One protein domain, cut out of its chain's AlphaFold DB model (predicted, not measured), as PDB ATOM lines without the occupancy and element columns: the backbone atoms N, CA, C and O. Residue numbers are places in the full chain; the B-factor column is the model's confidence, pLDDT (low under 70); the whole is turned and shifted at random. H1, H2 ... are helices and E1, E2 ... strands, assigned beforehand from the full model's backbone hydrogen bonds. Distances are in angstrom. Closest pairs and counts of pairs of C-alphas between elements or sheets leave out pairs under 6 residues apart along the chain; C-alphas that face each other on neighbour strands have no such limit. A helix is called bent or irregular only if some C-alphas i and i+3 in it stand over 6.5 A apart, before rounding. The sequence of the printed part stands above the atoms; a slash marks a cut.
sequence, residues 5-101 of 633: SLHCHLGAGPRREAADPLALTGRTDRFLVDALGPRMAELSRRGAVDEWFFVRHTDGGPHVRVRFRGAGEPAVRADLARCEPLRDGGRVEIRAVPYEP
ATOM      1  N   SER A   5     394.383 294.244 197.256       95.12
ATOM      2  CA  SER A   5     393.236 294.053 198.149       95.12
ATOM      3  C   SER A   5     393.027 295.218 199.108       95.12
ATOM      4  O   SER A   5     393.962 295.754 199.702       95.12
ATOM      5  N   LEU A   6     391.760 295.602 199.229       94.19
ATOM      6  CA  LEU A   6     391.256 296.647 200.101       94.19
ATOM      7  C   LEU A   6     390.201 296.055 201.029       94.19
ATOM      8  O   LEU A   6     389.285 295.373 200.579       94.19
ATOM      9  N   HIS A   7     390.322 296.320 202.321       93.31
ATOM     10  CA  HIS A   7     389.331 295.967 203.328       93.31
ATOM     11  C   HIS A   7     388.516 297.217 203.654       93.31
ATOM     12  O   HIS A   7     389.046 298.170 204.222       93.31
ATOM     13  N   CYS A   8     387.241 297.213 203.274       90.94
ATOM     14  CA  CYS A   8     386.290 298.294 203.500       90.94
ATOM     15  C   CYS A   8     385.473 297.989 204.762       90.94
ATOM     16  O   CYS A   8     384.494 297.243 204.704       90.94
ATOM     17  N   HIS A   9     385.893 298.534 205.901       87.19
ATOM     18  CA  HIS A   9     385.211 298.383 207.182       87.19
ATOM     19  C   HIS A   9     384.012 299.323 207.253       87.19
ATOM     20  O   HIS A   9     384.149 300.546 207.179       87.19
ATOM     21  N   LEU A  10     382.830 298.731 207.395       79.88
ATOM     22  CA  LEU A  10     381.570 299.447 207.503       79.88
ATOM     23  C   LEU A  10     381.335 299.659 209.001       79.88
ATOM     24  O   LEU A  10     380.883 298.742 209.681       79.88
ATOM     25  N   GLY A  11     381.721 300.822 209.542       66.81
ATOM     26  CA  GLY A  11     381.606 301.089 210.982       66.81
ATOM     27  C   GLY A  11     380.207 300.754 211.514       66.81
ATOM     28  O   GLY A  11     379.217 300.967 210.808       66.81
ATOM     29  N   ALA A  12     380.124 300.208 212.733       55.88
ATOM     30  CA  ALA A  12     378.848 299.867 213.353       55.88
ATOM     31  C   ALA A  12     377.980 301.129 213.497       55.88
ATOM     32  O   ALA A  12     378.463 302.164 213.959       55.88
ATOM     33  N   GLY A  13     376.710 301.048 213.092       53.50
ATOM     34  CA  GLY A  13     375.709 302.065 213.412       53.50
ATOM     35  C   GLY A  13     375.477 302.181 214.932       53.50
ATOM     36  O   GLY A  13     376.206 301.572 215.723       53.50
ATOM     37  N   PRO A  14     374.475 302.953 215.394       51.34
ATOM     38  CA  PRO A  14     374.164 303.064 216.823       51.34
ATOM     39  C   PRO A  14     374.065 301.678 217.486       51.34
ATOM     40  O   PRO A  14     373.611 300.728 216.854       51.34
ATOM     41  N   ARG A  15     374.467 301.564 218.766       50.84
ATOM     42  CA  ARG A  15     374.715 300.308 219.529       50.84
ATOM     43  C   ARG A  15     373.695 299.158 219.358       50.84
ATOM     44  O   ARG A  15     374.044 298.026 219.667       50.84
ATOM     45  N   ARG A  16     372.466 299.420 218.893       46.78
ATOM     46  CA  ARG A  16     371.442 298.407 218.569       46.78
ATOM     47  C   ARG A  16     371.673 297.671 217.238       46.78
ATOM     48  O   ARG A  16     371.398 296.482 217.189       46.78
ATOM     49  N   GLU A  17     372.206 298.317 216.195       48.66
ATOM     50  CA  GLU A  17     372.477 297.666 214.892       48.66
ATOM     51  C   GLU A  17     373.688 296.725 214.940       48.66
ATOM     52  O   GLU A  17     373.753 295.755 214.194       48.66
ATOM     53  N   ALA A  18     374.634 296.979 215.849       49.69
ATOM     54  CA  ALA A  18     375.821 296.143 216.034       49.69
ATOM     55  C   ALA A  18     375.498 294.715 216.515       49.69
ATOM     56  O   ALA A  18     376.350 293.836 216.411       49.69
ATOM     57  N   ALA A  19     374.291 294.497 217.051       52.69
ATOM     58  CA  ALA A  19     373.849 293.230 217.626       52.69
ATOM     59  C   ALA A  19     372.822 292.476 216.761       52.69
ATOM     60  O   ALA A  19     372.497 291.344 217.105       52.69
ATOM     61  N   ASP A  20     372.319 293.070 215.665       65.44
ATOM     62  CA  ASP A  20     371.375 292.421 214.743       65.44
ATOM     63  C   ASP A  20     372.070 292.041 213.418       65.44
ATOM     64  O   ASP A  20     372.340 292.899 212.566       65.44
ATOM     65  N   PRO A  21     372.340 290.745 213.197       65.88
ATOM     66  CA  PRO A  21     372.944 290.251 211.964       65.88
ATOM     67  C   PRO A  21     372.169 290.589 210.671       65.88
ATOM     68  O   PRO A  21     372.779 290.724 209.600       65.88
ATOM     69  N   LEU A  22     370.838 290.750 210.724       67.19
ATOM     70  CA  LEU A  22     370.035 291.132 209.554       67.19
ATOM     71  C   LEU A  22     370.258 292.602 209.188       67.19
ATOM     72  O   LEU A  22     370.447 292.917 208.009       67.19
ATOM     73  N   ALA A  23     370.321 293.484 210.188       68.19
ATOM     74  CA  ALA A  23     370.644 294.896 209.997       68.19
ATOM     75  C   ALA A  23     372.050 295.082 209.396       68.19
ATOM     76  O   ALA A  23     372.227 295.846 208.443       68.19
ATOM     77  N   LEU A  24     373.038 294.313 209.871       74.00
ATOM     78  CA  LEU A  24     374.398 294.299 209.314       74.00
ATOM     79  C   LEU A  24     374.433 293.828 207.854       74.00
ATOM     80  O   LEU A  24     375.146 294.402 207.020       74.00
ATOM     81  N   THR A  25     373.632 292.811 207.524       81.69
ATOM     82  CA  THR A  25     373.495 292.321 206.147       81.69
ATOM     83  C   THR A  25     372.895 293.404 205.247       81.69
ATOM     84  O   THR A  25     373.465 293.701 204.200       81.69
ATOM     85  N   GLY A  26     371.820 294.070 205.683       82.75
ATOM     86  CA  GLY A  26     371.188 295.165 204.936       82.75
ATOM     87  C   GLY A  26     372.095 296.386 204.732       82.75
ATOM     88  O   GLY A  26     372.127 296.958 203.643       82.75
ATOM     89  N   ARG A  27     372.889 296.766 205.742       81.06
ATOM     90  CA  ARG A  27     373.895 297.842 205.633       81.06
ATOM     91  C   ARG A  27     374.962 297.510 204.590       81.06
ATOM     92  O   ARG A  27     375.322 298.358 203.774       81.06
ATOM     93  N   THR A  28     375.435 296.266 204.597       88.00
ATOM     94  CA  THR A  28     376.411 295.780 203.616       88.00
ATOM     95  C   THR A  28     375.814 295.745 202.209       88.00
ATOM     96  O   THR A  28     376.470 296.182 201.270       88.00
ATOM     97  N   ASP A  29     374.563 295.300 202.049       90.00
ATOM     98  CA  ASP A  29     373.872 295.272 200.750       90.00
ATOM     99  C   ASP A  29     373.767 296.667 200.130       90.00
ATOM    100  O   ASP A  29     374.097 296.838 198.958       90.00
ATOM    101  N   ARG A  30     373.390 297.676 200.925       86.44
ATOM    102  CA  ARG A  30     373.351 299.076 200.471       86.44
ATOM    103  C   ARG A  30     374.725 299.563 200.035       86.44
ATOM    104  O   ARG A  30     374.854 300.105 198.946       86.44
ATOM    105  N   PHE A  31     375.768 299.313 200.830       88.25
ATOM    106  CA  PHE A  31     377.137 299.662 200.435       88.25
ATOM    107  C   PHE A  31     377.535 299.012 199.099       88.25
ATOM    108  O   PHE A  31     378.125 299.667 198.237       88.25
ATOM    109  N   LEU A  32     377.204 297.732 198.913       92.19
ATOM    110  CA  LEU A  32     377.527 296.988 197.699       92.19
ATOM    111  C   LEU A  32     376.782 297.529 196.471       92.19
ATOM    112  O   LEU A  32     377.411 297.746 195.436       92.19
ATOM    113  N   VAL A  33     375.472 297.760 196.586       91.75
ATOM    114  CA  VAL A  33     374.595 298.152 195.470       91.75
ATOM    115  C   VAL A  33     374.688 299.643 195.152       91.75
ATOM    116  O   VAL A  33     374.785 300.007 193.982       91.75
ATOM    117  N   ASP A  34     374.685 300.509 196.165       87.75
ATOM    118  CA  ASP A  34     374.576 301.958 195.971       87.75
ATOM    119  C   ASP A  34     375.945 302.641 195.793       87.75
ATOM    120  O   ASP A  34     376.004 303.749 195.259       87.75
ATOM    121  N   ALA A  35     377.052 302.000 196.199       88.81
ATOM    122  CA  ALA A  35     378.389 302.593 196.103       88.81
ATOM    123  C   ALA A  35     379.428 301.706 195.417       88.81
ATOM    124  O   ALA A  35     379.967 302.105 194.384       88.81
ATOM    125  N   LEU A  36     379.737 300.526 195.969       91.50
ATOM    126  CA  LEU A  36     380.858 299.720 195.476       91.50
ATOM    127  C   LEU A  36     380.640 299.292 194.019       91.50
ATOM    128  O   LEU A  36     381.506 299.532 193.184       91.50
ATOM    129  N   GLY A  37     379.491 298.687 193.707       93.38
ATOM    130  CA  GLY A  37     379.162 298.203 192.365       93.38
ATOM    131  C   GLY A  37     379.250 299.297 191.291       93.38
ATOM    132  O   GLY A  37     380.054 299.158 190.364       93.38
ATOM    133  N   PRO A  38     378.500 300.412 191.420       92.81
ATOM    134  CA  PRO A  38     378.557 301.525 190.473       92.81
ATOM    135  C   PRO A  38     379.964 302.106 190.310       92.81
ATOM    136  O   PRO A  38     380.390 302.402 189.190       92.81
ATOM    137  N   ARG A  39     380.716 302.231 191.413       91.56
ATOM    138  CA  ARG A  39     382.066 302.796 191.382       91.56
ATOM    139  C   ARG A  39     383.062 301.895 190.673       91.56
ATOM    140  O   ARG A  39     383.825 302.366 189.832       91.56
ATOM    141  N   MET A  40     383.039 300.601 190.968       93.94
ATOM    142  CA  MET A  40     383.910 299.640 190.297       93.94
ATOM    143  C   MET A  40     383.578 299.547 188.803       93.94
ATOM    144  O   MET A  40     384.493 299.501 187.984       93.94
ATOM    145  N   ALA A  41     382.300 299.640 188.419       93.38
ATOM    146  CA  ALA A  41     381.901 299.717 187.014       93.38
ATOM    147  C   ALA A  41     382.432 300.985 186.309       93.38
ATOM    148  O   ALA A  41     382.862 300.929 185.156       93.38
ATOM    149  N   GLU A  42     382.432 302.142 186.980       92.75
ATOM    150  CA  GLU A  42     383.035 303.381 186.469       92.75
ATOM    151  C   GLU A  42     384.555 303.255 186.294       92.75
ATOM    152  O   GLU A  42     385.084 303.618 185.240       92.75
ATOM    153  N   LEU A  43     385.248 302.708 187.295       92.38
ATOM    154  CA  LEU A  43     386.692 302.472 187.249       92.38
ATOM    155  C   LEU A  43     387.077 301.488 186.140       92.38
ATOM    156  O   LEU A  43     388.057 301.729 185.432       92.38
ATOM    157  N   SER A  44     386.282 300.438 185.923       93.56
ATOM    158  CA  SER A  44     386.490 299.509 184.813       93.56
ATOM    159  C   SER A  44     386.273 300.158 183.449       93.56
ATOM    160  O   SER A  44     387.106 299.992 182.563       93.56
ATOM    161  N   ARG A  45     385.234 300.990 183.272       93.94
ATOM    162  CA  ARG A  45     385.032 301.738 182.010       93.94
ATOM    163  C   ARG A  45     386.174 302.703 181.689       93.94
ATOM    164  O   ARG A  45     386.431 302.968 180.521       93.94
ATOM    165  N   ARG A  46     386.842 303.239 182.713       91.38
ATOM    166  CA  ARG A  46     388.014 304.117 182.569       91.38
ATOM    167  C   ARG A  46     389.330 303.361 182.355       91.38
ATOM    168  O   ARG A  46     390.360 304.010 182.215       91.38
ATOM    169  N   GLY A  47     389.318 302.026 182.370       90.50
ATOM    170  CA  GLY A  47     390.529 301.203 182.286       90.50
ATOM    171  C   GLY A  47     391.410 301.257 183.540       90.50
ATOM    172  O   GLY A  47     392.576 300.886 183.485       90.50
ATOM    173  N   ALA A  48     390.884 301.744 184.670       90.94
ATOM    174  CA  ALA A  48     391.620 301.788 185.934       90.94
ATOM    175  C   ALA A  48     391.569 300.450 186.689       90.94
ATOM    176  O   ALA A  48     392.462 300.170 187.489       90.94
ATOM    177  N   VAL A  49     390.531 299.642 186.443       94.19
ATOM    178  CA  VAL A  49     390.336 298.306 187.021       94.19
ATOM    179  C   VAL A  49     389.962 297.311 185.922       94.19
ATOM    180  O   VAL A  49     388.897 297.434 185.323       94.19
ATOM    181  N   ASP A  50     390.797 296.299 185.702       93.06
ATOM    182  CA  ASP A  50     390.580 295.279 184.668       93.06
ATOM    183  C   ASP A  50     389.584 294.208 185.129       93.06
ATOM    184  O   ASP A  50     388.595 293.905 184.468       93.06
ATOM    185  N   GLU A  51     389.845 293.641 186.305       94.81
ATOM    186  CA  GLU A  51     389.063 292.575 186.922       94.81
ATOM    187  C   GLU A  51     388.970 292.837 188.416       94.81
ATOM    188  O   GLU A  51     389.924 293.325 189.031       94.81
ATOM    189  N   TRP A  52     387.834 292.492 189.015       97.12
ATOM    190  CA  TRP A  52     387.640 292.640 190.445       97.12
ATOM    191  C   TRP A  52     386.583 291.683 190.986       97.12
ATOM    192  O   TRP A  52     385.685 291.238 190.273       97.12
ATOM    193  N   PHE A  53     386.687 291.395 192.275       97.69
ATOM    194  CA  PHE A  53     385.686 290.649 193.018       97.69
ATOM    195  C   PHE A  53     385.654 291.104 194.473       97.69
ATOM    196  O   PHE A  53     386.586 291.749 194.961       97.69
ATOM    197  N   PHE A  54     384.586 290.748 195.181       97.44
ATOM    198  CA  PHE A  54     384.465 291.036 196.606       97.44
ATOM    199  C   PHE A  54     384.101 289.799 197.426       97.44
ATOM    200  O   PHE A  54     383.670 288.772 196.890       97.44
ATOM    201  N   VAL A  55     384.317 289.905 198.736       94.50
ATOM    202  CA  VAL A  55     383.978 288.906 199.755       94.50
ATOM    203  C   VAL A  55     383.468 289.634 200.996       94.50
ATOM    204  O   VAL A  55     384.033 290.663 201.375       94.50
ATOM    205  N   ARG A  56     382.422 289.112 201.642       92.56
ATOM    206  CA  ARG A  56     381.944 289.617 202.938       92.56
ATOM    207  C   ARG A  56     382.698 288.940 204.072       92.56
ATOM    208  O   ARG A  56     382.917 287.731 204.019       92.56
ATOM    209  N   HIS A  57     383.067 289.705 205.091       88.06
ATOM    210  CA  HIS A  57     383.903 289.221 206.181       88.06
ATOM    211  C   HIS A  57     383.542 289.879 207.520       88.06
ATOM    212  O   HIS A  57     383.006 290.986 207.552       88.06
ATOM    213  N   THR A  58     383.849 289.203 208.628       79.75
ATOM    214  CA  THR A  58     383.501 289.640 209.993       79.75
ATOM    215  C   THR A  58     384.695 289.798 210.940       79.75
ATOM    216  O   THR A  58     384.557 290.504 211.937       79.75
ATOM    217  N   ASP A  59     385.868 289.217 210.646       74.56
ATOM    218  CA  ASP A  59     387.097 289.454 211.432       74.56
ATOM    219  C   ASP A  59     387.406 290.941 211.643       74.56
ATOM    220  O   ASP A  59     387.543 291.707 210.688       74.56
ATOM    221  N   GLY A  60     387.556 291.357 212.901       68.50
ATOM    222  CA  GLY A  60     387.779 292.768 213.234       68.50
ATOM    223  C   GLY A  60     386.570 293.672 212.947       68.50
ATOM    224  O   GLY A  60     386.729 294.887 212.842       68.50
ATOM    225  N   GLY A  61     385.377 293.085 212.817       74.69
ATOM    226  CA  GLY A  61     384.110 293.748 212.522       74.69
ATOM    227  C   GLY A  61     383.620 293.521 211.080       74.69
ATOM    228  O   GLY A  61     384.403 293.121 210.211       74.69
ATOM    229  N   PRO A  62     382.330 293.791 210.795       80.44
ATOM    230  CA  PRO A  62     381.750 293.651 209.459       80.44
ATOM    231  C   PRO A  62     382.481 294.503 208.414       80.44
ATOM    232  O   PRO A  62     382.558 295.731 208.517       80.44
ATOM    233  N   HIS A  63     383.026 293.852 207.391       88.62
ATOM    234  CA  HIS A  63     383.750 294.515 206.315       88.62
ATOM    235  C   HIS A  63     383.631 293.766 204.987       88.62
ATOM    236  O   HIS A  63     383.333 292.571 204.928       88.62
ATOM    237  N   VAL A  64     383.892 294.482 203.897       93.06
ATOM    238  CA  VAL A  64     383.960 293.918 202.546       93.06
ATOM    239  C   VAL A  64     385.410 293.922 202.087       93.06
ATOM    240  O   VAL A  64     386.052 294.969 202.056       93.06
ATOM    241  N   ARG A  65     385.936 292.756 201.710       95.00
ATOM    242  CA  ARG A  65     387.252 292.637 201.072       95.00
ATOM    243  C   ARG A  65     387.069 292.770 199.569       95.00
ATOM    244  O   ARG A  65     386.451 291.908 198.953       95.00
ATOM    245  N   VAL A  66     387.603 293.834 198.989       95.44
ATOM    246  CA  VAL A  66     387.610 294.091 197.547       95.44
ATOM    247  C   VAL A  66     388.981 293.717 197.013       95.44
ATOM    248  O   VAL A  66     390.001 294.148 197.549       95.44
ATOM    249  N   ARG A  67     389.021 292.893 195.971       96.50
ATOM    250  CA  ARG A  67     390.249 292.494 195.281       96.50
ATOM    251  C   ARG A  67     390.145 292.919 193.827       96.50
ATOM    252  O   ARG A  67     389.104 292.698 193.219       96.50
ATOM    253  N   PHE A  68     391.190 293.534 193.277       95.81
ATOM    254  CA  PHE A  68     391.181 294.019 191.892       95.81
ATOM    255  C   PHE A  68     392.562 294.001 191.222       95.81
ATOM    256  O   PHE A  68     393.590 293.969 191.900       95.81
ATOM    257  N   ARG A  69     392.579 294.056 189.887       94.00
ATOM    258  CA  ARG A  69     393.758 294.282 189.027       94.00
ATOM    259  C   ARG A  69     393.615 295.630 188.308       94.00
ATOM    260  O   ARG A  69     392.492 295.982 187.961       94.00
ATOM    261  N   GLY A  70     394.702 296.380 188.099       88.25
ATOM    262  CA  GLY A  70     394.665 297.630 187.319       88.25
ATOM    263  C   GLY A  70     395.698 298.687 187.731       88.25
ATOM    264  O   GLY A  70     396.786 298.349 188.196       88.25
ATOM    265  N   ALA A  71     395.344 299.971 187.581       72.75
ATOM    266  CA  ALA A  71     396.222 301.157 187.596       72.75
ATOM    267  C   ALA A  71     396.936 301.488 188.936       72.75
ATOM    268  O   ALA A  71     397.583 302.529 189.051       72.75
ATOM    269  N   GLY A  72     396.865 300.602 189.934       80.75
ATOM    270  CA  GLY A  72     397.552 300.710 191.224       80.75
ATOM    271  C   GLY A  72     396.629 301.020 192.407       80.75
ATOM    272  O   GLY A  72     395.679 301.799 192.313       80.75
ATOM    273  N   GLU A  73     396.933 300.409 193.556       89.38
ATOM    274  CA  GLU A  73     396.096 300.455 194.765       89.38
ATOM    275  C   GLU A  73     395.738 301.858 195.290       89.38
ATOM    276  O   GLU A  73     394.551 302.091 195.546       89.38
ATOM    277  N   PRO A  74     396.681 302.818 195.410       90.19
ATOM    278  CA  PRO A  74     396.396 304.101 196.053       90.19
ATOM    279  C   PRO A  74     395.318 304.929 195.345       90.19
ATOM    280  O   PRO A  74     394.523 305.600 196.005       90.19
ATOM    281  N   ALA A  75     395.268 304.869 194.008       87.50
ATOM    282  CA  ALA A  75     394.296 305.609 193.210       87.50
ATOM    283  C   ALA A  75     392.876 305.070 193.425       87.50
ATOM    284  O   ALA A  75     391.960 305.843 193.706       87.50
ATOM    285  N   VAL A  76     392.710 303.744 193.372       88.25
ATOM    286  CA  VAL A  76     391.420 303.074 193.598       88.25
ATOM    287  C   VAL A  76     390.957 303.245 195.045       88.25
ATOM    288  O   VAL A  76     389.789 303.546 195.278       88.25
ATOM    289  N   ARG A  77     391.865 303.157 196.029       90.00
ATOM    290  CA  ARG A  77     391.534 303.424 197.438       90.00
ATOM    291  C   ARG A  77     391.013 304.841 197.644       90.00
ATOM    292  O   ARG A  77     389.984 305.019 198.289       90.00
ATOM    293  N   ALA A  78     391.704 305.847 197.103       86.38
ATOM    294  CA  ALA A  78     391.267 307.238 197.202       86.38
ATOM    295  C   ALA A  78     389.905 307.455 196.524       86.38
ATOM    296  O   ALA A  78     389.105 308.267 196.981       86.38
ATOM    297  N   ASP A  79     389.640 306.725 195.443       84.94
ATOM    298  CA  ASP A  79     388.398 306.805 194.689       84.94
ATOM    299  C   ASP A  79     387.198 306.181 195.412       84.94
ATOM    300  O   ASP A  79     386.118 306.779 195.404       84.94
ATOM    301  N   LEU A  80     387.415 305.049 196.090       82.75
ATOM    302  CA  LEU A  80     386.436 304.394 196.962       82.75
ATOM    303  C   LEU A  80     386.207 305.165 198.268       82.75
ATOM    304  O   LEU A  80     385.082 305.218 198.749       82.75
ATOM    305  N   ALA A  81     387.237 305.808 198.826       80.94
ATOM    306  CA  ALA A  81     387.107 306.621 200.040       80.94
ATOM    307  C   ALA A  81     386.238 307.878 199.838       80.94
ATOM    308  O   ALA A  81     385.743 308.442 200.808       80.94
ATOM    309  N   ARG A  82     386.063 308.318 198.582       77.12
ATOM    310  CA  ARG A  82     385.155 309.412 198.198       77.12
ATOM    311  C   ARG A  82     383.713 308.960 197.982       77.12
ATOM    312  O   ARG A  82     382.844 309.810 197.821       77.12
ATOM    313  N   CYS A  83     383.450 307.656 197.924       70.06
ATOM    314  CA  CYS A  83     382.081 307.169 197.885       70.06
ATOM    315  C   CYS A  83     381.459 307.431 199.255       70.06
ATOM    316  O   CYS A  83     381.958 306.902 200.242       70.06
ATOM    317  N   GLU A  84     380.393 308.226 199.314       62.06
ATOM    318  CA  GLU A  84     379.536 308.375 200.493       62.06
ATOM    319  C   GLU A  84     378.404 307.340 200.394       62.06
ATOM    320  O   GLU A  84     377.386 307.599 199.753       62.06
ATOM    321  N   PRO A  85     378.561 306.124 200.949       57.25
ATOM    322  CA  PRO A  85     377.679 305.003 200.620       57.25
ATOM    323  C   PRO A  85     376.473 304.926 201.550       57.25
ATOM    324  O   PRO A  85     375.517 304.199 201.296       57.25
ATOM    325  N   LEU A  86     376.563 305.602 202.690       57.50
ATOM    326  CA  LEU A  86     375.683 305.411 203.818       57.50
ATOM    327  C   LEU A  86     375.046 306.765 204.129       57.50
ATOM    328  O   LEU A  86     375.665 307.654 204.708       57.50
ATOM    329  N   ARG A  87     373.786 306.921 203.708       51.44
ATOM    330  CA  ARG A  87     372.964 308.125 203.936       51.44
ATOM    331  C   ARG A  87     372.778 308.470 205.426       51.44
ATOM    332  O   ARG A  87     372.234 309.521 205.737       51.44
ATOM    333  N   ASP A  88     373.207 307.589 206.326       55.00
ATOM    334  CA  ASP A  88     373.142 307.716 207.784       55.00
ATOM    335  C   ASP A  88     374.400 308.361 208.413       55.00
ATOM    336  O   ASP A  88     374.483 308.468 209.634       55.00
ATOM    337  N   GLY A  89     375.387 308.782 207.609       55.12
ATOM    338  CA  GLY A  89     376.637 309.378 208.102       55.12
ATOM    339  C   GLY A  89     377.704 308.365 208.540       55.12
ATOM    340  O   GLY A  89     378.718 308.752 209.126       55.12
ATOM    341  N   GLY A  90     377.517 307.070 208.261       61.06
ATOM    342  CA  GLY A  90     378.521 306.041 208.520       61.06
ATOM    343  C   GLY A  90     379.793 306.221 207.681       61.06
ATOM    344  O   GLY A  90     379.746 306.186 206.451       61.06
ATOM    345  N   ARG A  91     380.959 306.354 208.330       67.50
ATOM    346  CA  ARG A  91     382.261 306.303 207.637       67.50
ATOM    347  C   ARG A  91     382.618 304.872 207.244       67.50
ATOM    348  O   ARG A  91     382.500 303.953 208.056       67.50
ATOM    349  N   VAL A  92     383.134 304.717 206.025       78.38
ATOM    350  CA  VAL A  92     383.821 303.501 205.579       78.38
ATOM    351  C   VAL A  92     385.322 303.700 205.748       78.38
ATOM    352  O   VAL A  92     385.908 304.599 205.148       78.38
ATOM    353  N   GLU A  93     385.948 302.873 206.576       85.88
ATOM    354  CA  GLU A  93     387.401 302.864 206.731       85.88
ATOM    355  C   GLU A  93     388.003 301.862 205.740       85.88
ATOM    356  O   GLU A  93     387.622 300.694 205.733       85.88
ATOM    357  N   ILE A  94     388.941 302.306 204.898       89.56
ATOM    358  CA  ILE A  94     389.545 301.458 203.864       89.56
ATOM    359  C   ILE A  94     391.010 301.196 204.194       89.56
ATOM    360  O   ILE A  94     391.813 302.129 204.271       89.56
ATOM    361  N   ARG A  95     391.370 299.919 204.342       91.12
ATOM    362  CA  ARG A  95     392.734 299.468 204.644       91.12
ATOM    363  C   ARG A  95     393.292 298.638 203.495       91.12
ATOM    364  O   ARG A  95     392.613 297.741 203.004       91.12
ATOM    365  N   ALA A  96     394.524 298.911 203.080       92.88
ATOM    366  CA  ALA A  96     395.223 298.078 202.106       92.88
ATOM    367  C   ALA A  96     395.803 296.842 202.797       92.88
ATOM    368  O   ALA A  96     396.491 296.966 203.811       92.88
ATOM    369  N   VAL A  97     395.533 295.661 202.246       92.25
ATOM    370  CA  VAL A  97     396.018 294.378 202.770       92.25
ATOM    371  C   VAL A  97     396.569 293.552 201.603       92.25
ATOM    372  O   VAL A  97     395.971 293.565 200.524       92.25
ATOM    373  N   PRO A  98     397.706 292.849 201.746       90.69
ATOM    374  CA  PRO A  98     398.194 291.950 200.704       90.69
ATOM    375  C   PRO A  98     397.189 290.832 200.400       90.69
ATOM    376  O   PRO A  98     396.598 290.249 201.307       90.69
ATOM    377  N   TYR A  99     397.003 290.514 199.119       91.12
ATOM    378  CA  TYR A  99     396.233 289.339 198.717       91.12
ATOM    379  C   TYR A  99     397.154 288.146 198.499       91.12
ATOM    380  O   TYR A  99     397.997 288.159 197.602       91.12
ATOM    381  N   GLU A 100     396.923 287.094 199.278       91.06
ATOM    382  CA  GLU A 100     397.561 285.795 199.113       91.06
ATOM    383  C   GLU A 100     396.542 284.796 198.534       91.06
ATOM    384  O   GLU A 100     395.538 284.495 199.187       91.06
ATOM    385  N   PRO A 101     396.739 284.305 197.296       89.44
ATOM    386  CA  PRO A 101     395.822 283.349 196.685       89.44
ATOM    387  C   PRO A 101     395.893 281.979 197.368       89.44
ATOM    388  O   PRO A 101     396.976 281.440 197.602       89.44
TER     389      PRO A 101
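AT A GLANCE: This is residues 5 to 101 of the 633 residues of an uncharacterized protein of Frankia sp. CcI49 (UniProt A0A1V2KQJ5). A strongly twisted sheet of four strands is covered on one face by a long bent helix, H1, and a shorter helix, H2, with no named helix on its other face. H1b lies over the edge strand E2, while H2 packs mostly on E4 and E1. The 97 printed residues have two named helices and four named strands, in the order E1, H1, E2, E3, H2, E4, of mixed class. The antiparallel sheet runs E2, E3, E1, E4; the whole is compact, with a radius of gyration of the C-alphas of 13.3 A and spans of 41 by 28 by 18 A.

IN THESE COORDINATES: E1, residues 5 to 10, begins at C-alpha 5 (393.236, 294.053, 198.149). H1, residues 21 to 45, was assigned as one helix by its hydrogen bonds but is bent: C-alphas 34 and 37 are 6.9 A apart. Its arms are H1a, residues 21 to 34, 19.9 A long, and H1b, residues 37 to 45. E2, residues 49 to 57, is 22.2 A long, and E3, residues 63 to 70, 22.1 A. H2 is residues 73 to 81. E4, residues 92 to 97, ends at C-alpha 97 (396.018, 294.378, 202.770).

HOW THE PARTS SIT: E2 and E3 form a hairpin, with N 55 and O 65 at 2.9 A. Between the antiparallel neighbours E3 and E1, N 8 and O 64 are within hydrogen-bond range at 2.8 A, and between the antiparallel neighbours E1 and E4, N 7 and O 95 are within hydrogen-bond range at 2.8 A. E1, H1, E2 and E3, H2, E4 are split strand-helix-strand units, each with another strand between its two, and right-handed crossovers. H1a, H1b and H2 on one face make two layers, helices over a sheet. H1b runs along E2 at a height of 9.5 A over the sheet; the closest C-alphas, of Leu 43 and Val 49, are 5.5 A apart. The C-alphas of Ala 81 in H2 and Ile 94 in E4 are their closest, 6.9 A apart. H1a and H2 are apart. Every O i to N i+4 pair in H1a, H1b and H2 is within hydrogen-bond range.

THE WHOLE: The C-alphas of Arg 16 and Gly 47 are the farthest apart, 41.1 A. The printed part has no cut and no long link. Confidence is under 70 at residues 11 to 23, 60 and 84 to 91.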